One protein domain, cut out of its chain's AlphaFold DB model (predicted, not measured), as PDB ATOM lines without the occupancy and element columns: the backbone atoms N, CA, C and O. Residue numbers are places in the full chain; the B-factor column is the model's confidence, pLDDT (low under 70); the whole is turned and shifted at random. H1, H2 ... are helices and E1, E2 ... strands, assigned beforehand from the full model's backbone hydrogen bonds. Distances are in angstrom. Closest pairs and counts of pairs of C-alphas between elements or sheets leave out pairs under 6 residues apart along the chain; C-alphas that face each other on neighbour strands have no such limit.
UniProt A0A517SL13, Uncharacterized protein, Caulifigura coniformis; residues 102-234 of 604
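AT A GLANCE: This is residues 102 to 234 of the 604 residues of an uncharacterized protein of Caulifigura coniformis (UniProt A0A517SL13). The domain is a rod of two lobes set end to end, each made of a small three-stranded antiparallel sheet and a helical hairpin. In one lobe H5 covers one face of the sheet E1 - E6 - E5, with H4 packed on H5; in the other H3 is over one face of the sheet E2 - E4 - E3, with H2 packed on H3 and the short H1 at the far end of the rod. E1 begins in the first lobe, E2 to H3 build the second, and E5 to H5 return to the first. The printed part has 133 residues, with five named helices and six named strands in the order E1 E2 H1 E3 E4 H2 H3 E5 E6 H4 H5, a mixed class. It is compact, with a radius of gyration of the C-alphas of 15.6 A, and spans 49 by 23 by 22 A.

HOW THE PARTS SIT: E1, residues 102 to 105, is an edge strand and the antiparallel neighbour of the inner strand E6, residues 196 to 200, with N 104 and O 197 within hydrogen-bond range at 2.9 A. On the other side of E6 is E5, residues 188 to 191, the other edge strand; E5 and E6 form a hairpin, with N 198 and O 189 at 2.8 A. H5, residues 219 to 232, is on this sheet at a height over the sheet of 7.7 A. It runs along the strands, over E1 at 23 degrees on the local plane, and is only just not over E6, on which 2 of its C-alphas fall. The closest C-alphas of E1 and H5 are those of Ala 104 and Ala 224, 5.1 A apart. H4, residues 205 to 212, is not on the sheet but touches H5, closest at the C-alphas of Ala 212 and Arg 222, 4.9 A; the two form a helical hairpin at a shallow tilt of 32 degrees, only just short of steep, opposite ways. In the other sheet E2, residues 113 to 117, and E3, residues 137 to 139, are the edge strands beside E4, residues 143 to 147. N 146 and O 114 are 2.8 A apart, and in the hairpin of E3 and E4, N 138 and O 145 are 2.9 A apart. H3, residues 165 to 177, is on this sheet at a height of 10.0 A, over E2 and along it at 26 degrees on the local plane; it is only just not over E4, on which 2 of its C-alphas fall. The closest C-alphas of E2 and H3 are those of Ile 116 and Leu 174, 6.8 A. H2, residues 152 to 160, touches H3 in a helical hairpin, with Ser 159 and Gln 168 closest by C-alpha at 5.1 A, a shallow tilt of 25 degrees, opposite ways. H1, residues 122 to 126, touches no helix; its C-alpha 125 is 7.4 A from C-alpha 139 of E3. E4 and E5 are apart, as are H3 and H5. In H1, H2, H3, H4 and H5 every O i to N i+4 pair is within hydrogen-bond range.

IN THESE COORDINATES: E1 begins at C-alpha 102, (18.107, -17.974, -28.337), and is 10.4 A long. E2 and E4 measure 13.7 A each, E6 13.1 A. H1 begins at C-alpha 122, (39.459, 11.048, -9.800). H2 measures 12.7 A and H3 18.6 A. H5, 19.9 A long, ends at C-alpha 232, (12.623, -19.683, -29.178).

THE WHOLE: The two C-alphas farthest apart are those of Asp 122 and Arg 234, 50.2 A, while those of Ser 102 and Arg 234 are 10.0 A apart. The printed part has no cut and no long link. The mean pLDDT of the printed part is 91.2, and no printed residue is under 70.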
ATOM      1  N   SER A 102      18.318 -18.639 -27.046       93.44
ATOM      2  CA  SER A 102      18.107 -17.974 -28.337       93.44
ATOM      3  C   SER A 102      18.730 -16.584 -28.300       93.44
ATOM      4  O   SER A 102      18.752 -15.964 -27.240       93.44
ATOM      5  N   PHE A 103      19.202 -16.086 -29.444       93.81
ATOM      6  CA  PHE A 103      19.871 -14.787 -29.548       93.81
ATOM      7  C   PHE A 103      19.205 -13.873 -30.568       93.81
ATOM      8  O   PHE A 103      18.996 -14.293 -31.709       93.81
ATOM      9  N   ALA A 104      19.015 -12.611 -30.191       95.38
ATOM     10  CA  ALA A 104      18.645 -11.535 -31.099       95.38
ATOM     11  C   ALA A 104      19.681 -10.399 -31.043       95.38
ATOM     12  O   ALA A 104      20.048  -9.974 -29.944       95.38
ATOM     13  N   PRO A 105      20.170  -9.905 -32.195       95.00
ATOM     14  CA  PRO A 105      21.068  -8.755 -32.240       95.00
ATOM     15  C   PRO A 105      20.419  -7.523 -31.607       95.00
ATOM     16  O   PRO A 105      19.284  -7.182 -31.934       95.00
ATOM     17  N   LEU A 106      21.145  -6.857 -30.713       95.38
ATOM     18  CA  LEU A 106      20.709  -5.626 -30.070       95.38
ATOM     19  C   LEU A 106      21.934  -4.794 -29.641       95.38
ATOM     20  O   LEU A 106      22.686  -5.207 -28.747       95.38
ATOM     21  N   PRO A 107      22.154  -3.620 -30.252       93.94
ATOM     22  CA  PRO A 107      23.169  -2.674 -29.803       93.94
ATOM     23  C   PRO A 107      22.940  -2.233 -28.350       93.94
ATOM     24  O   PRO A 107      21.808  -2.155 -27.878       93.94
ATOM     25  N   VAL A 108      24.023  -1.968 -27.621       92.56
ATOM     26  CA  VAL A 108      23.964  -1.698 -26.173       92.56
ATOM     27  C   VAL A 108      23.238  -0.391 -25.835       92.56
ATOM     28  O   VAL A 108      22.597  -0.290 -24.796       92.56
ATOM     29  N   ASP A 109      23.283   0.589 -26.736       91.31
ATOM     30  CA  ASP A 109      22.603   1.885 -26.635       91.31
ATOM     31  C   ASP A 109      21.073   1.776 -26.714       91.31
ATOM     32  O   ASP A 109      20.372   2.699 -26.309       91.31
ATOM     33  N   GLN A 110      20.560   0.640 -27.191       93.81
ATOM     34  CA  GLN A 110      19.128   0.361 -27.303       93.81
ATOM     35  C   GLN A 110      18.551  -0.303 -26.044       93.81
ATOM     36  O   GLN A 110      17.351  -0.568 -25.979       93.81
ATOM     37  N   LEU A 111      19.387  -0.607 -25.046       93.31
ATOM     38  CA  LEU A 111      18.942  -1.211 -23.794       93.31
ATOM     39  C   LEU A 111      18.335  -0.170 -22.843       93.31
ATOM     40  O   LEU A 111      18.794   0.976 -22.803       93.31
ATOM     41  N   PRO A 112      17.372  -0.578 -21.995       92.44
ATOM     42  CA  PRO A 112      16.960   0.245 -20.865       92.44
ATOM     43  C   PRO A 112      18.166   0.491 -19.960       92.44
ATOM     44  O   PRO A 112      18.984  -0.404 -19.754       92.44
ATOM     45  N   ALA A 113      18.287   1.699 -19.418       91.88
ATOM     46  CA  ALA A 113      19.443   2.077 -18.623       91.88
ATOM     47  C   ALA A 113      19.040   2.618 -17.255       91.88
ATOM     48  O   ALA A 113      18.047   3.332 -17.128       91.88
ATOM     49  N   VAL A 114      19.859   2.312 -16.255       92.31
ATOM     50  CA  VAL A 114      19.719   2.800 -14.884       92.31
ATOM     51  C   VAL A 114      20.944   3.633 -14.542       92.31
ATOM     52  O   VAL A 114      22.066   3.274 -14.903       92.31
ATOM     53  N   THR A 115      20.727   4.746 -13.851       91.44
ATOM     54  CA  THR A 115      21.799   5.584 -13.315       91.44
ATOM     55  C   THR A 115      21.757   5.520 -11.797       91.44
ATOM     56  O   THR A 115      20.673   5.565 -11.215       91.44
ATOM     57  N   ILE A 116      22.924   5.424 -11.168       90.38
ATOM     58  CA  ILE A 116      23.075   5.573  -9.721       90.38
ATOM     59  C   ILE A 116      24.111   6.643  -9.413       90.38
ATOM     60  O   ILE A 116      25.077   6.813 -10.162       90.38
ATOM     61  N   ASP A 117      23.935   7.297  -8.274       87.50
ATOM     62  CA  ASP A 117      24.964   8.145  -7.696       87.50
ATOM     63  C   ASP A 117      25.931   7.271  -6.893       87.50
ATOM     64  O   ASP A 117      25.530   6.417  -6.094       87.50
ATOM     65  N   ALA A 118      27.222   7.458  -7.135       85.12
ATOM     66  CA  ALA A 118      28.284   6.739  -6.452       85.12
ATOM     67  C   ALA A 118      29.497   7.656  -6.361       85.12
ATOM     68  O   ALA A 118      29.872   8.292  -7.343       85.12
ATOM     69  N   ALA A 119      30.122   7.727  -5.187       83.81
ATOM     70  CA  ALA A 119      31.353   8.487  -5.035       83.81
ATOM     71  C   ALA A 119      32.471   7.798  -5.831       83.81
ATOM     72  O   ALA A 119      32.852   6.672  -5.514       83.81
ATOM     73  N   ILE A 120      32.981   8.474  -6.862       83.06
ATOM     74  CA  ILE A 120      34.047   7.971  -7.736       83.06
ATOM     75  C   ILE A 120      35.269   8.855  -7.547       83.06
ATOM     76  O   ILE A 120      35.176  10.070  -7.738       83.06
ATOM     77  N   SER A 121      36.398   8.250  -7.179       82.94
ATOM     78  CA  SER A 121      37.676   8.963  -7.100       82.94
ATOM     79  C   SER A 121      38.163   9.417  -8.484       82.94
ATOM     80  O   SER A 121      37.873   8.776  -9.497       82.94
ATOM     81  N   ASP A 122      38.915  10.519  -8.539       82.44
ATOM     82  CA  ASP A 122      39.459  11.048  -9.800       82.44
ATOM     83  C   ASP A 122      40.417  10.057 -10.480       82.44
ATOM     84  O   ASP A 122      40.418   9.941 -11.708       82.44
ATOM     85  N   ASP A 123      41.160   9.280  -9.687       81.06
ATOM     86  CA  ASP A 123      42.041   8.219 -10.177       81.06
ATOM     87  C   ASP A 123      41.242   7.158 -10.951       81.06
ATOM     88  O   ASP A 123      41.565   6.858 -12.101       81.06
ATOM     89  N   VAL A 124      40.126   6.681 -10.386       81.19
ATOM     90  CA  VAL A 124      39.235   5.698 -11.032       81.19
ATOM     91  C   VAL A 124      38.586   6.264 -12.295       81.19
ATOM     92  O   VAL A 124      38.424   5.543 -13.278       81.19
ATOM     93  N   ARG A 125      38.239   7.558 -12.316       82.06
ATOM     94  CA  ARG A 125      37.702   8.211 -13.527       82.06
ATOM     95  C   ARG A 125      38.727   8.277 -14.658       82.06
ATOM     96  O   ARG A 125      38.335   8.308 -15.825       82.06
ATOM     97  N   SER A 126      40.014   8.342 -14.321       79.62
ATOM     98  CA  SER A 126      41.110   8.348 -15.293       79.62
ATOM     99  C   SER A 126      41.460   6.949 -15.817       79.62
ATOM    100  O   SER A 126      42.035   6.820 -16.903       79.62
ATOM    101  N   GLU A 127      41.079   5.903 -15.081       78.50
ATOM    102  CA  GLU A 127      41.310   4.507 -15.433       78.50
ATOM    103  C   GLU A 127      40.187   3.939 -16.324       78.50
ATOM    104  O   GLU A 127      39.039   4.389 -16.316       78.50
ATOM    105  N   GLN A 128      40.511   2.944 -17.156       79.06
ATOM    106  CA  GLN A 128      39.495   2.267 -17.961       79.06
ATOM    107  C   GLN A 128      38.746   1.239 -17.114       79.06
ATOM    108  O   GLN A 128      39.362   0.373 -16.499       79.06
ATOM    109  N   LEU A 129      37.412   1.277 -17.175       87.62
ATOM    110  CA  LEU A 129      36.561   0.241 -16.592       87.62
ATOM    111  C   LEU A 129      36.970  -1.168 -17.073       87.62
ATOM    112  O   LEU A 129      37.392  -1.319 -18.232       87.62
ATOM    113  N   PRO A 130      36.772  -2.211 -16.239       89.25
ATOM    114  CA  PRO A 130      37.131  -3.576 -16.596       89.25
ATOM    115  C   PRO A 130      36.526  -4.004 -17.945       89.25
ATOM    116  O   PRO A 130      35.389  -3.627 -18.271       89.25
ATOM    117  N   PRO A 131      37.240  -4.817 -18.752       87.31
ATOM    118  CA  PRO A 131      36.771  -5.240 -20.070       87.31
ATOM    119  C   PRO A 131      35.376  -5.876 -20.083       87.31
ATOM    120  O   PRO A 131      34.665  -5.730 -21.078       87.31
ATOM    121  N   SER A 132      34.994  -6.537 -18.988       88.00
ATOM    122  CA  SER A 132      33.702  -7.201 -18.794       88.00
ATOM    123  C   SER A 132      32.519  -6.232 -18.699       88.00
ATOM    124  O   SER A 132      31.413  -6.578 -19.116       88.00
ATOM    125  N   VAL A 133      32.732  -5.010 -18.197       91.25
ATOM    126  CA  VAL A 133      31.667  -4.022 -17.934       91.25
ATOM    127  C   VAL A 133      31.744  -2.784 -18.815       91.25
ATOM    128  O   VAL A 133      30.710  -2.177 -19.082       91.25
ATOM    129  N   ARG A 134      32.920  -2.437 -19.354       90.19
ATOM    130  CA  ARG A 134      33.150  -1.190 -20.118       90.19
ATOM    131  C   ARG A 134      32.250  -0.975 -21.341       90.19
ATOM    132  O   ARG A 134      32.213   0.119 -21.886       90.19
ATOM    133  N   ARG A 135      31.575  -2.025 -21.829       90.25
ATOM    134  CA  ARG A 135      30.604  -1.925 -22.933       90.25
ATOM    135  C   ARG A 135      29.209  -1.512 -22.465       90.25
ATOM    136  O   ARG A 135      28.476  -0.949 -23.261       90.25
ATOM    137  N   GLN A 136      28.843  -1.824 -21.222       93.56
ATOM    138  CA  GLN A 136      27.522  -1.550 -20.646       93.56
ATOM    139  C   GLN A 136      27.541  -0.411 -19.627       93.56
ATOM    140  O   GLN A 136      26.501   0.194 -19.384       93.56
ATOM    141  N   VAL A 137      28.691  -0.147 -19.010       93.44
ATOM    142  CA  VAL A 137      28.834   0.804 -17.912       93.44
ATOM    143  C   VAL A 137      29.618   2.018 -18.386       93.44
ATOM    144  O   VAL A 137      30.683   1.889 -18.989       93.44
ATOM    145  N   THR A 138      29.082   3.198 -18.098       92.00
ATOM    146  CA  THR A 138      29.696   4.494 -18.403       92.00
ATOM    147  C   THR A 138      29.673   5.378 -17.166       92.00
ATOM    148  O   THR A 138      28.673   5.397 -16.446       92.00
ATOM    149  N   PHE A 139      30.748   6.129 -16.936       90.44
ATOM    150  CA  PHE A 139      30.783   7.145 -15.887       90.44
ATOM    151  C   PHE A 139      29.863   8.322 -16.241       90.44
ATOM    152  O   PHE A 139      29.823   8.763 -17.390       90.44
ATOM    153  N   THR A 140      29.136   8.829 -15.248       88.19
ATOM    154  CA  THR A 140      28.381  10.089 -15.312       88.19
ATOM    155  C   THR A 140      29.040  11.130 -14.403       88.19
ATOM    156  O   THR A 140      30.016  10.830 -13.707       88.19
ATOM    157  N   ASP A 141      28.516  12.358 -14.376       84.50
ATOM    158  CA  ASP A 141      29.049  13.421 -13.513       84.50
ATOM    159  C   ASP A 141      29.034  13.013 -12.027       84.50
ATOM    160  O   ASP A 141      30.022  13.208 -11.320       84.50
ATOM    161  N   ALA A 142      27.965  12.350 -11.571       82.44
ATOM    162  CA  ALA A 142      27.745  11.994 -10.163       82.44
ATOM    163  C   ALA A 142      27.859  10.487  -9.840       82.44
ATOM    164  O   ALA A 142      27.755  10.105  -8.675       82.44
ATOM    165  N   GLY A 143      28.077   9.617 -10.834       87.12
ATOM    166  CA  GLY A 143      28.127   8.177 -10.590       87.12
ATOM    167  C   GLY A 143      28.250   7.319 -11.851       87.12
ATOM    168  O   GLY A 143      29.137   7.528 -12.682       87.12
ATOM    169  N   LEU A 144      27.378   6.317 -11.974       92.00
ATOM    170  CA  LEU A 144      27.427   5.304 -13.030       92.00
ATOM    171  C   LEU A 144      26.100   5.204 -13.773       92.00
ATOM    172  O   LEU A 144      25.037   5.166 -13.160       92.00
ATOM    173  N   ARG A 145      26.178   5.056 -15.095       92.62
ATOM    174  CA  ARG A 145      25.064   4.641 -15.951       92.62
ATOM    175  C   ARG A 145      25.334   3.236 -16.470       92.62
ATOM    176  O   ARG A 145      26.373   2.997 -17.080       92.62
ATOM    177  N   VAL A 146      24.375   2.338 -16.270       94.81
ATOM    178  CA  VAL A 146      24.402   0.955 -16.754       94.81
ATOM    179  C   VAL A 146      23.318   0.762 -17.797       94.81
ATOM    180  O   VAL A 146      22.149   1.014 -17.523       94.81
ATOM    181  N   ALA A 147      23.702   0.288 -18.977       93.88
ATOM    182  CA  ALA A 147      22.795  -0.135 -20.031       93.88
ATOM    183  C   ALA A 147      22.507  -1.644 -19.925       93.88
ATOM    184  O   ALA A 147      23.393  -2.494 -20.076       93.88
ATOM    185  N   GLY A 148      21.243  -1.972 -19.679       92.56
ATOM    186  CA  GLY A 148      20.731  -3.324 -19.509       92.56
ATOM    187  C   GLY A 148      20.980  -3.888 -18.116       92.56
ATOM    188  O   GLY A 148      20.840  -3.201 -17.107       92.56
ATOM    189  N   TRP A 149      21.324  -5.171 -18.080       93.62
ATOM    190  CA  TRP A 149      21.471  -5.934 -16.845       93.62
ATOM    191  C   TRP A 149      22.890  -6.461 -16.693       93.62
ATOM    192  O   TRP A 149      23.547  -6.766 -17.694       93.62
ATOM    193  N   LEU A 150      23.341  -6.578 -15.447       92.62
ATOM    194  CA  LEU A 150      24.671  -7.070 -15.109       92.62
ATOM    195  C   LEU A 150      24.612  -8.518 -14.625       92.62
ATOM    196  O   LEU A 150      23.695  -8.943 -13.923       92.62
ATOM    197  N   THR A 151      25.624  -9.285 -15.010       91.31
ATOM    198  CA  THR A 151      25.867 -10.631 -14.486       91.31
ATOM    199  C   THR A 151      26.589 -10.570 -13.134       91.31
ATOM    200  O   THR A 151      27.285  -9.592 -12.864       91.31
ATOM    201  N   PRO A 152      26.505 -11.618 -12.293       90.50
ATOM    202  CA  PRO A 152      27.216 -11.644 -11.012       90.50
ATOM    203  C   PRO A 152      28.729 -11.418 -11.134       90.50
ATOM    204  O   PRO A 152      29.309 -10.727 -10.305       90.50
ATOM    205  N   SER A 153      29.364 -11.939 -12.191       90.44
ATOM    206  CA  SER A 153      30.792 -11.715 -12.446       90.44
ATOM    207  C   SER A 153      31.094 -10.259 -12.800       90.44
ATOM    208  O   SER A 153      32.058  -9.700 -12.304       90.44
ATOM    209  N   GLN A 154      30.242  -9.612 -13.599       92.88
ATOM    210  CA  GLN A 154      30.391  -8.188 -13.918       92.88
ATOM    211  C   GLN A 154      30.227  -7.295 -12.687       92.88
ATOM    212  O   GLN A 154      30.911  -6.285 -12.567       92.88
ATOM    213  N   VAL A 155      29.313  -7.657 -11.785       92.56
ATOM    214  CA  VAL A 155      29.136  -6.956 -10.507       92.56
ATOM    215  C   VAL A 155      30.387  -7.111  -9.642       92.56
ATOM    216  O   VAL A 155      30.854  -6.119  -9.097       92.56
ATOM    217  N   ALA A 156      30.957  -8.318  -9.558       91.69
ATOM    218  CA  ALA A 156      32.201  -8.560  -8.827       91.69
ATOM    219  C   ALA A 156      33.373  -7.740  -9.396       91.69
ATOM    220  O   ALA A 156      33.990  -6.982  -8.653       91.69
ATOM    221  N   ASP A 157      33.593  -7.793 -10.715       91.69
ATOM    222  CA  ASP A 157      34.647  -7.021 -11.386       91.69
ATOM    223  C   ASP A 157      34.490  -5.509 -11.142       91.69
ATOM    224  O   ASP A 157      35.470  -4.793 -10.950       91.69
ATOM    225  N   LEU A 158      33.250  -5.002 -11.144       91.81
ATOM    226  CA  LEU A 158      32.967  -3.588 -10.896       91.81
ATOM    227  C   LEU A 158      33.188  -3.200  -9.425       91.81
ATOM    228  O   LEU A 158      33.665  -2.100  -9.151       91.81
ATOM    229  N   SER A 159      32.883  -4.094  -8.482       90.94
ATOM    230  CA  SER A 159      33.146  -3.897  -7.050       90.94
ATOM    231  C   SER A 159      34.639  -3.819  -6.721       90.94
ATOM    232  O   SER A 159      35.007  -3.150  -5.758       90.94
ATOM    233  N   GLU A 160      35.501  -4.462  -7.513       90.38
ATOM    234  CA  GLU A 160      36.960  -4.455  -7.320       90.38
ATOM    235  C   GLU A 160      37.650  -3.183  -7.840       90.38
ATOM    236  O   GLU A 160      38.767  -2.890  -7.422       90.38
ATOM    237  N   VAL A 161      36.980  -2.390  -8.691       88.75
ATOM    238  CA  VAL A 161      37.531  -1.140  -9.256       88.75
ATOM    239  C   VAL A 161      37.964  -0.161  -8.166       88.75
ATOM    240  O   VAL A 161      38.979   0.518  -8.301       88.75
ATOM    241  N   GLN A 162      37.200  -0.084  -7.077       89.12
ATOM    242  CA  GLN A 162      37.542   0.736  -5.928       89.12
ATOM    243  C   GLN A 162      37.286  -0.066  -4.642       89.12
ATOM    244  O   GLN A 162      36.132  -0.313  -4.297       89.12
ATOM    245  N   PRO A 163      38.327  -0.454  -3.882       84.50
ATOM    246  CA  PRO A 163      38.186  -1.319  -2.711       84.50
ATOM    247  C   PRO A 163      37.721  -0.541  -1.465       84.50
ATOM    248  O   PRO A 163      38.274  -0.697  -0.378       84.50
ATOM    249  N   THR A 164      36.726   0.340  -1.605       90.19
ATOM    250  CA  THR A 164      36.088   1.032  -0.478       90.19
ATOM    251  C   THR A 164      34.722   0.419  -0.186       90.19
ATOM    252  O   THR A 164      33.969   0.090  -1.102       90.19
ATOM    253  N   LEU A 165      34.369   0.302   1.100       90.31
ATOM    254  CA  LEU A 165      33.075  -0.254   1.521       90.31
ATOM    255  C   LEU A 165      31.887   0.523   0.929       90.31
ATOM    256  O   LEU A 165      30.912  -0.080   0.490       90.31
ATOM    257  N   ASP A 166      31.991   1.853   0.853       91.00
ATOM    258  CA  ASP A 166      30.937   2.697   0.278       91.00
ATOM    259  C   ASP A 166      30.738   2.435  -1.221       91.00
ATOM    260  O   ASP A 166      29.601   2.356  -1.686       91.00
ATOM    261  N   TRP A 167      31.829   2.231  -1.974       91.50
ATOM    262  CA  TRP A 167      31.750   1.858  -3.388       91.50
ATOM    263  C   TRP A 167      31.099   0.492  -3.553       91.50
ATOM    264  O   TRP A 167      30.132   0.358  -4.300       91.50
ATOM    265  N   GLN A 168      31.581  -0.507  -2.813       92.69
ATOM    266  CA  GLN A 168      31.046  -1.864  -2.872       92.69
ATOM    267  C   GLN A 168      29.551  -1.893  -2.523       92.69
ATOM    268  O   GLN A 168      28.784  -2.556  -3.219       92.69
ATOM    269  N   CYS A 169      29.100  -1.106  -1.539       93.38
ATOM    270  CA  CYS A 169      27.674  -0.963  -1.244       93.38
ATOM    271  C   CYS A 169      26.902  -0.261  -2.380       93.38
ATOM    272  O   CYS A 169      25.790  -0.668  -2.725       93.38
ATOM    273  N   SER A 170      27.464   0.773  -3.014       92.19
ATOM    274  CA  SER A 170      26.852   1.385  -4.203       92.19
ATOM    275  C   SER A 170      26.719   0.391  -5.365       92.19
ATOM    276  O   SER A 170      25.671   0.358  -6.012       92.19
ATOM    277  N   ILE A 171      27.725  -0.456  -5.606       93.19
ATOM    278  CA  ILE A 171      27.678  -1.500  -6.642       93.19
ATOM    279  C   ILE A 171      26.692  -2.617  -6.280       93.19
ATOM    280  O   ILE A 171      25.978  -3.114  -7.149       93.19
ATOM    281  N   GLU A 172      26.565  -2.969  -5.004       92.12
ATOM    282  CA  GLU A 172      25.546  -3.905  -4.523       92.12
ATOM    283  C   GLU A 172      24.124  -3.368  -4.769       92.12
ATOM    284  O   GLU A 172      23.271  -4.066  -5.328       92.12
ATOM    285  N   LYS A 173      23.874  -2.090  -4.451       91.75
ATOM    286  CA  LYS A 173      22.605  -1.408  -4.769       91.75
ATOM    287  C   LYS A 173      22.349  -1.370  -6.274       91.75
ATOM    288  O   LYS A 173      21.228  -1.634  -6.710       91.75
ATOM    289  N   LEU A 174      23.382  -1.091  -7.072       91.38
ATOM    290  CA  LEU A 174      23.307  -1.132  -8.533       91.38
ATOM    291  C   LEU A 174      22.913  -2.516  -9.037       91.38
ATOM    292  O   LEU A 174      22.044  -2.615  -9.895       91.38
ATOM    293  N   ALA A 175      23.513  -3.576  -8.497       89.81
ATOM    294  CA  ALA A 175      23.194  -4.952  -8.858       89.81
ATOM    295  C   ALA A 175      21.727  -5.294  -8.557       89.81
ATOM    296  O   ALA A 175      21.104  -6.023  -9.322       89.81
ATOM    297  N   GLY A 176      21.142  -4.717  -7.504       90.00
ATOM    298  CA  GLY A 176      19.711  -4.839  -7.208       90.00
ATOM    299  C   GLY A 176      18.786  -4.144  -8.219       90.00
ATOM    300  O   GLY A 176      17.634  -4.556  -8.368       90.00
ATOM    301  N   LEU A 177      19.275  -3.121  -8.930       91.31
ATOM    302  CA  LEU A 177      18.520  -2.370  -9.944       91.31
ATOM    303  C   LEU A 177      18.784  -2.866 -11.374       91.31
ATOM    304  O   LEU A 177      17.872  -2.911 -12.198       91.31
ATOM    305  N   ALA A 178      20.018  -3.270 -11.674       91.56
ATOM    306  CA  ALA A 178      20.477  -3.747 -12.976       91.56
ATOM    307  C   ALA A 178      20.207  -5.251 -13.169       91.56
ATOM    308  O   ALA A 178      21.044  -5.987 -13.694       91.56
ATOM    309  N   VAL A 179      19.022  -5.713 -12.761       91.50
ATOM    310  CA  VAL A 179      18.546  -7.094 -12.940       91.50
ATOM    311  C   VAL A 179      17.281  -7.133 -13.789       91.50
ATOM    312  O   VAL A 179      16.483  -6.192 -13.749       91.50
ATOM    313  N   PRO A 180      17.057  -8.216 -14.555       91.62
ATOM    314  CA  PRO A 180      15.826  -8.364 -15.312       91.62
ATOM    315  C   PRO A 180      14.588  -8.285 -14.404       91.62
ATOM    316  O   PRO A 180      14.649  -8.686 -13.228       91.62
ATOM    317  N   PRO A 181      13.441  -7.832 -14.945       91.69
ATOM    318  CA  PRO A 181      12.168  -7.885 -14.238       91.69
ATOM    319  C   PRO A 181      11.884  -9.300 -13.710       91.69
ATOM    320  O   PRO A 181      12.319 -10.270 -14.337       91.69
ATOM    321  N   PRO A 182      11.135  -9.456 -12.601       91.44
ATOM    322  CA  PRO A 182      10.903 -10.752 -11.959       91.44
ATOM    323  C   PRO A 182      10.474 -11.883 -12.905       91.44
ATOM    324  O   PRO A 182      10.990 -12.989 -12.775       91.44
ATOM    325  N   ALA A 183       9.620 -11.595 -13.895       89.94
ATOM    326  CA  ALA A 183       9.161 -12.559 -14.903       89.94
ATOM    327  C   ALA A 183      10.295 -13.150 -15.771       89.94
ATOM    328  O   ALA A 183      10.199 -14.274 -16.260       89.94
ATOM    329  N   PHE A 184      11.396 -12.411 -15.930       93.69
ATOM    330  CA  PHE A 184      12.504 -12.734 -16.829       93.69
ATOM    331  C   PHE A 184      13.799 -13.136 -16.112       93.69
ATOM    332  O   PHE A 184      14.792 -13.470 -16.768       93.69
ATOM    333  N   ARG A 185      13.825 -13.122 -14.773       90.69
ATOM    334  CA  ARG A 185      15.029 -13.448 -13.992       90.69
ATOM    335  C   ARG A 185      15.521 -14.863 -14.298       90.69
ATOM    336  O   ARG A 185      14.758 -15.824 -14.291       90.69
ATOM    337  N   GLY A 186      16.816 -14.983 -14.592       89.56
ATOM    338  CA  GLY A 186      17.458 -16.254 -14.950       89.56
ATOM    339  C   GLY A 186      17.141 -16.774 -16.360       89.56
ATOM    340  O   GLY A 186      17.697 -17.802 -16.756       89.56
ATOM    341  N   ARG A 187      16.282 -16.084 -17.126       92.56
ATOM    342  CA  ARG A 187      15.943 -16.431 -18.516       92.56
ATOM    343  C   ARG A 187      16.406 -15.389 -19.519       92.56
ATOM    344  O   ARG A 187      16.867 -15.782 -20.581       92.56
ATOM    345  N   LEU A 188      16.308 -14.105 -19.196       94.94
ATOM    346  CA  LEU A 188      16.756 -13.008 -20.050       94.94
ATOM    347  C   LEU A 188      18.138 -12.522 -19.611       94.94
ATOM    348  O   LEU A 188      18.363 -12.276 -18.426       94.94
ATOM    349  N   ALA A 189      19.048 -12.350 -20.563       92.75
ATOM    350  CA  ALA A 189      20.356 -11.755 -20.326       92.75
ATOM    351  C   ALA A 189      20.798 -10.930 -21.537       92.75
ATOM    352  O   ALA A 189      20.364 -11.165 -22.661       92.75
ATOM    353  N   TYR A 190      21.694  -9.972 -21.320       93.94
ATOM    354  CA  TYR A 190      22.405  -9.308 -22.407       93.94
ATOM    355  C   TYR A 190      23.827  -9.862 -22.495       93.94
ATOM    356  O   TYR A 190      24.476 -10.060 -21.469       93.94
ATOM    357  N   ARG A 191      24.318 -10.138 -23.710       91.94
ATOM    358  CA  ARG A 191      25.691 -10.604 -23.955       91.94
ATOM    359  C   ARG A 191      26.498  -9.507 -24.665       91.94
ATOM    360  O   ARG A 191      26.428  -9.414 -25.896       91.94
ATOM    361  N   PRO A 192      27.299  -8.704 -23.940       89.00
ATOM    362  CA  PRO A 192      28.000  -7.542 -24.504       89.00
ATOM    363  C   PRO A 192      29.022  -7.900 -25.576       89.00
ATOM    364  O   PRO A 192      29.192  -7.166 -26.552       89.00
ATOM    365  N   ASP A 193      29.682  -9.048 -25.428       85.62
ATOM    366  CA  ASP A 193      30.648  -9.557 -26.406       85.62
ATOM    367  C   ASP A 193      30.008  -9.922 -27.742       85.62
ATOM    368  O   ASP A 193      30.689 -10.001 -28.764       85.62
ATOM    369  N   HIS A 194      28.688 -10.100 -27.746       87.38
ATOM    370  CA  HIS A 194      27.909 -10.490 -28.912       87.38
ATOM    371  C   HIS A 194      26.948  -9.410 -29.387       87.38
ATOM    372  O   HIS A 194      26.283  -9.638 -30.392       87.38
ATOM    373  N   GLN A 195      26.844  -8.294 -28.655       92.19
ATOM    374  CA  GLN A 195      25.838  -7.253 -28.878       92.19
ATOM    375  C   GLN A 195      24.453  -7.864 -29.124       92.19
ATOM    376  O   GLN A 195      23.807  -7.608 -30.138       92.19
ATOM    377  N   ALA A 196      24.051  -8.774 -28.237       93.69
ATOM    378  CA  ALA A 196      22.851  -9.570 -28.424       93.69
ATOM    379  C   ALA A 196      22.105  -9.776 -27.111       93.69
ATOM    380  O   ALA A 196      22.704 -10.058 -26.069       93.69
ATOM    381  N   LEU A 197      20.783  -9.694 -27.204       94.94
ATOM    382  CA  LEU A 197      19.863 -10.146 -26.178       94.94
ATOM    383  C   LEU A 197      19.767 -11.672 -26.262       94.94
ATOM    384  O   LEU A 197      19.657 -12.222 -27.362       94.94
ATOM    385  N   SER A 198      19.838 -12.356 -25.125       93.94
ATOM    386  CA  SER A 198      19.684 -13.803 -25.049       93.94
ATOM    387  C   SER A 198      18.524 -14.205 -24.152       93.94
ATOM    388  O   SER A 198      18.241 -13.564 -23.137       93.94
ATOM    389  N   PHE A 199      17.828 -15.264 -24.559       94.56
ATOM    390  CA  PHE A 199      16.670 -15.784 -23.847       94.56
ATOM    391  C   PHE A 199      16.724 -17.302 -23.709       94.56
ATOM    392  O   PHE A 199      16.873 -18.013 -24.703       94.56
ATOM    393  N   LYS A 200      16.570 -17.803 -22.483       92.81
ATOM    394  CA  LYS A 200      16.592 -19.230 -22.157       92.81
ATOM    395  C   LYS A 200      15.186 -19.830 -22.146       92.81
ATOM    396  O   LYS A 200      14.310 -19.393 -21.394       92.81
ATOM    397  N   GLY A 201      15.005 -20.901 -22.915       90.25
ATOM    398  CA  GLY A 201      13.726 -21.605 -23.051       90.25
ATOM    399  C   GLY A 201      12.834 -21.028 -24.154       90.25
ATOM    400  O   GLY A 201      13.339 -20.513 -25.146       90.25
ATOM    401  N   VAL A 202      11.515 -21.164 -23.994       92.31
ATOM    402  CA  VAL A 202      10.491 -20.719 -24.963       92.31
ATOM    403  C   VAL A 202       9.899 -19.391 -24.499       92.31
ATOM    404  O   VAL A 202       9.575 -19.275 -23.317       92.31
ATOM    405  N   LEU A 203       9.793 -18.399 -25.386       94.12
ATOM    406  CA  LEU A 203       9.175 -17.100 -25.100       94.12
ATOM    407  C   LEU A 203       7.720 -17.115 -25.586       94.12
ATOM    408  O   LEU A 203       7.474 -17.229 -26.786       94.12
ATOM    409  N   SER A 204       6.755 -17.027 -24.673       92.88
ATOM    410  CA  SER A 204       5.330 -16.948 -25.029       92.88
ATOM    411  C   SER A 204       4.961 -15.592 -25.645       92.88
ATOM    412  O   SER A 204       5.671 -14.605 -25.467       92.88
ATOM    413  N   ASP A 205       3.818 -15.505 -26.333       92.75
ATOM    414  CA  ASP A 205       3.346 -14.237 -26.918       92.75
ATOM    415  C   ASP A 205       3.064 -13.149 -25.865       92.75
ATOM    416  O   ASP A 205       3.266 -11.959 -26.126       92.75
ATOM    417  N   VAL A 206       2.639 -13.553 -24.662       93.75
ATOM    418  CA  VAL A 206       2.444 -12.641 -23.524       93.75
ATOM    419  C   VAL A 206       3.794 -12.098 -23.062       93.75
ATOM    420  O   VAL A 206       3.993 -10.886 -23.055       93.75
ATOM    421  N   GLU A 207       4.756 -12.984 -22.788       94.94
ATOM    422  CA  GLU A 207       6.111 -12.599 -22.379       94.94
ATOM    423  C   GLU A 207       6.826 -11.766 -23.453       94.94
ATOM    424  O   GLU A 207       7.570 -10.850 -23.127       94.94
ATOM    425  N   LYS A 208       6.595 -12.040 -24.741       95.31
ATOM    426  CA  LYS A 208       7.107 -11.220 -25.848       95.31
ATOM    427  C   LYS A 208       6.589  -9.785 -25.761       95.31
ATOM    428  O   LYS A 208       7.359  -8.840 -25.926       95.31
ATOM    429  N   THR A 209       5.294  -9.626 -25.489       93.94
ATOM    430  CA  THR A 209       4.658  -8.310 -25.351       93.94
ATOM    431  C   THR A 209       5.193  -7.571 -24.123       93.94
ATOM    432  O   THR A 209       5.531  -6.394 -24.221       93.94
ATOM    433  N   GLU A 210       5.347  -8.261 -22.991       94.69
ATOM    434  CA  GLU A 210       5.955  -7.707 -21.774       94.69
ATOM    435  C   GLU A 210       7.428  -7.326 -21.981       94.69
ATOM    436  O   GLU A 210       7.868  -6.268 -21.536       94.69
ATOM    437  N   LEU A 211       8.192  -8.151 -22.706       94.44
ATOM    438  CA  LEU A 211       9.584  -7.874 -23.043       94.44
ATOM    439  C   LEU A 211       9.685  -6.603 -23.892       94.44
ATOM    440  O   LEU A 211      10.466  -5.712 -23.571       94.44
ATOM    441  N   ALA A 212       8.854  -6.474 -24.928       93.38
ATOM    442  CA  ALA A 212       8.805  -5.289 -25.784       93.38
ATOM    443  C   ALA A 212       8.471  -3.990 -25.018       93.38
ATOM    444  O   ALA A 212       8.897  -2.911 -25.428       93.38
ATOM    445  N   GLN A 213       7.750  -4.080 -23.895       92.38
ATOM    446  CA  GLN A 213       7.412  -2.934 -23.044       92.38
ATOM    447  C   GLN A 213       8.565  -2.456 -22.152       92.38
ATOM    448  O   GLN A 213       8.460  -1.376 -21.577       92.38
ATOM    449  N   LEU A 214       9.673  -3.199 -22.045       91.75
ATOM    450  CA  LEU A 214      10.832  -2.759 -21.256       91.75
ATOM    451  C   LEU A 214      11.557  -1.561 -21.880       91.75
ATOM    452  O   LEU A 214      12.211  -0.802 -21.168       91.75
ATOM    453  N   ALA A 215      11.435  -1.387 -23.195       91.06
ATOM    454  CA  ALA A 215      11.975  -0.250 -23.928       91.06
ATOM    455  C   ALA A 215      10.984   0.168 -25.033       91.06
ATOM    456  O   ALA A 215      11.236  -0.071 -26.216       91.06
ATOM    457  N   PRO A 216       9.844   0.789 -24.672       88.50
ATOM    458  CA  PRO A 216       8.755   1.057 -25.612       88.50
ATOM    459  C   PRO A 216       9.152   2.058 -26.705       88.50
ATOM    460  O   PRO A 216       8.590   2.031 -27.795       88.50
ATOM    461  N   GLU A 217      10.149   2.901 -26.448       90.31
ATOM    462  CA  GLU A 217      10.664   3.882 -27.408       90.31
ATOM    463  C   GLU A 217      11.692   3.284 -28.390       90.31
ATOM    464  O   GLU A 217      11.997   3.895 -29.412       90.31
ATOM    465  N   SER A 218      12.230   2.084 -28.120       93.62
ATOM    466  CA  SER A 218      13.254   1.456 -28.964       93.62
ATOM    467  C   SER A 218      12.631   0.464 -29.946       93.62
ATOM    468  O   SER A 218      12.267  -0.664 -29.601       93.62
ATOM    469  N   GLU A 219      12.544   0.862 -31.215       94.12
ATOM    470  CA  GLU A 219      12.160  -0.053 -32.292       94.12
ATOM    471  C   GLU A 219      13.121  -1.253 -32.433       94.12
ATOM    472  O   GLU A 219      12.616  -2.378 -32.503       94.12
ATOM    473  N   PRO A 220      14.463  -1.087 -32.388       95.56
ATOM    474  CA  PRO A 220      15.389  -2.221 -32.397       95.56
ATOM    475  C   PRO A 220      15.151  -3.213 -31.254       95.56
ATOM    476  O   PRO A 220      15.261  -4.421 -31.458       95.56
ATOM    477  N   PHE A 221      14.781  -2.731 -30.062       96.19
ATOM    478  CA  PHE A 221      14.468  -3.604 -28.932       96.19
ATOM    479  C   PHE A 221      13.214  -4.446 -29.195       96.19
ATOM    480  O   PHE A 221      13.217  -5.654 -28.948       96.19
ATOM    481  N   ARG A 222      12.150  -3.847 -29.749       94.94
ATOM    482  CA  ARG A 222      10.935  -4.589 -30.133       94.94
ATOM    483  C   ARG A 222      11.225  -5.646 -31.197       94.94
ATOM    484  O   ARG A 222      10.808  -6.790 -31.043       94.94
ATOM    485  N   GLN A 223      12.006  -5.296 -32.220       95.69
ATOM    486  CA  GLN A 223      12.435  -6.249 -33.248       95.69
ATOM    487  C   GLN A 223      13.265  -7.397 -32.652       95.69
ATOM    488  O   GLN A 223      13.104  -8.552 -33.048       95.69
ATOM    489  N   ALA A 224      14.124  -7.109 -31.669       95.94
ATOM    490  CA  ALA A 224      14.874  -8.139 -30.959       95.94
ATOM    491  C   ALA A 224      13.953  -9.073 -30.155       95.94
ATOM    492  O   ALA A 224      14.163 -10.287 -30.168       95.94
ATOM    493  N   ALA A 225      12.911  -8.545 -29.504       96.00
ATOM    494  CA  ALA A 225      11.907  -9.352 -28.808       96.00
ATOM    495  C   ALA A 225      11.142 -10.281 -29.772       96.00
ATOM    496  O   ALA A 225      10.979 -11.466 -29.476       96.00
ATOM    497  N   ASP A 226      10.748  -9.784 -30.949       95.88
ATOM    498  CA  ASP A 226      10.106 -10.598 -31.989       95.88
ATOM    499  C   ASP A 226      11.043 -11.692 -32.523       95.88
ATOM    500  O   ASP A 226      10.644 -12.853 -32.631       95.88
ATOM    501  N   ASN A 227      12.313 -11.363 -32.781       95.62
ATOM    502  CA  ASN A 227      13.312 -12.336 -33.232       95.62
ATOM    503  C   ASN A 227      13.555 -13.439 -32.186       95.62
ATOM    504  O   ASN A 227      13.632 -14.622 -32.526       95.62
ATOM    505  N   LEU A 228      13.627 -13.072 -30.900       95.88
ATOM    506  CA  LEU A 228      13.724 -14.040 -29.806       95.88
ATOM    507  C   LEU A 228      12.491 -14.937 -29.734       95.88
ATOM    508  O   LEU A 228      12.638 -16.143 -29.534       95.88
ATOM    509  N   ALA A 229      11.289 -14.383 -29.908       95.81
ATOM    510  CA  ALA A 229      10.062 -15.169 -29.934       95.81
ATOM    511  C   ALA A 229      10.076 -16.179 -31.088       95.81
ATOM    512  O   ALA A 229       9.841 -17.364 -30.861       95.81
ATOM    513  N   GLU A 230      10.431 -15.749 -32.298       95.00
ATOM    514  CA  GLU A 230      10.520 -16.628 -33.466       95.00
ATOM    515  C   GLU A 230      11.521 -17.772 -33.240       95.00
ATOM    516  O   GLU A 230      11.178 -18.951 -33.375       95.00
ATOM    517  N   LYS A 231      12.752 -17.442 -32.830       94.00
ATOM    518  CA  LYS A 231      13.813 -18.435 -32.605       94.00
ATOM    519  C   LYS A 231      13.484 -19.395 -31.464       94.00
ATOM    520  O   LYS A 231      13.689 -20.603 -31.599       94.00
ATOM    521  N   SER A 232      12.945 -18.880 -30.362       94.00
ATOM    522  CA  SER A 232      12.623 -19.683 -29.178       94.00
ATOM    523  C   SER A 232      11.399 -20.587 -29.357       94.00
ATOM    524  O   SER A 232      11.262 -21.559 -28.621       94.00
ATOM    525  N   ASN A 233      10.547 -20.327 -30.355       94.81
ATOM    526  CA  ASN A 233       9.393 -21.166 -30.699       94.81
ATOM    527  C   ASN A 233       9.646 -22.095 -31.895       94.81
ATOM    528  O   ASN A 233       8.738 -22.806 -32.339       94.81
ATOM    529  N   ARG A 234      10.873 -22.133 -32.427       95.06
ATOM    530  CA  ARG A 234      11.216 -23.022 -33.536       95.06
ATOM    531  C   ARG A 234      11.020 -24.485 -33.139       95.06
ATOM    532  O   ARG A 234      11.452 -24.920 -32.072       95.06
TER     533      ARG A 234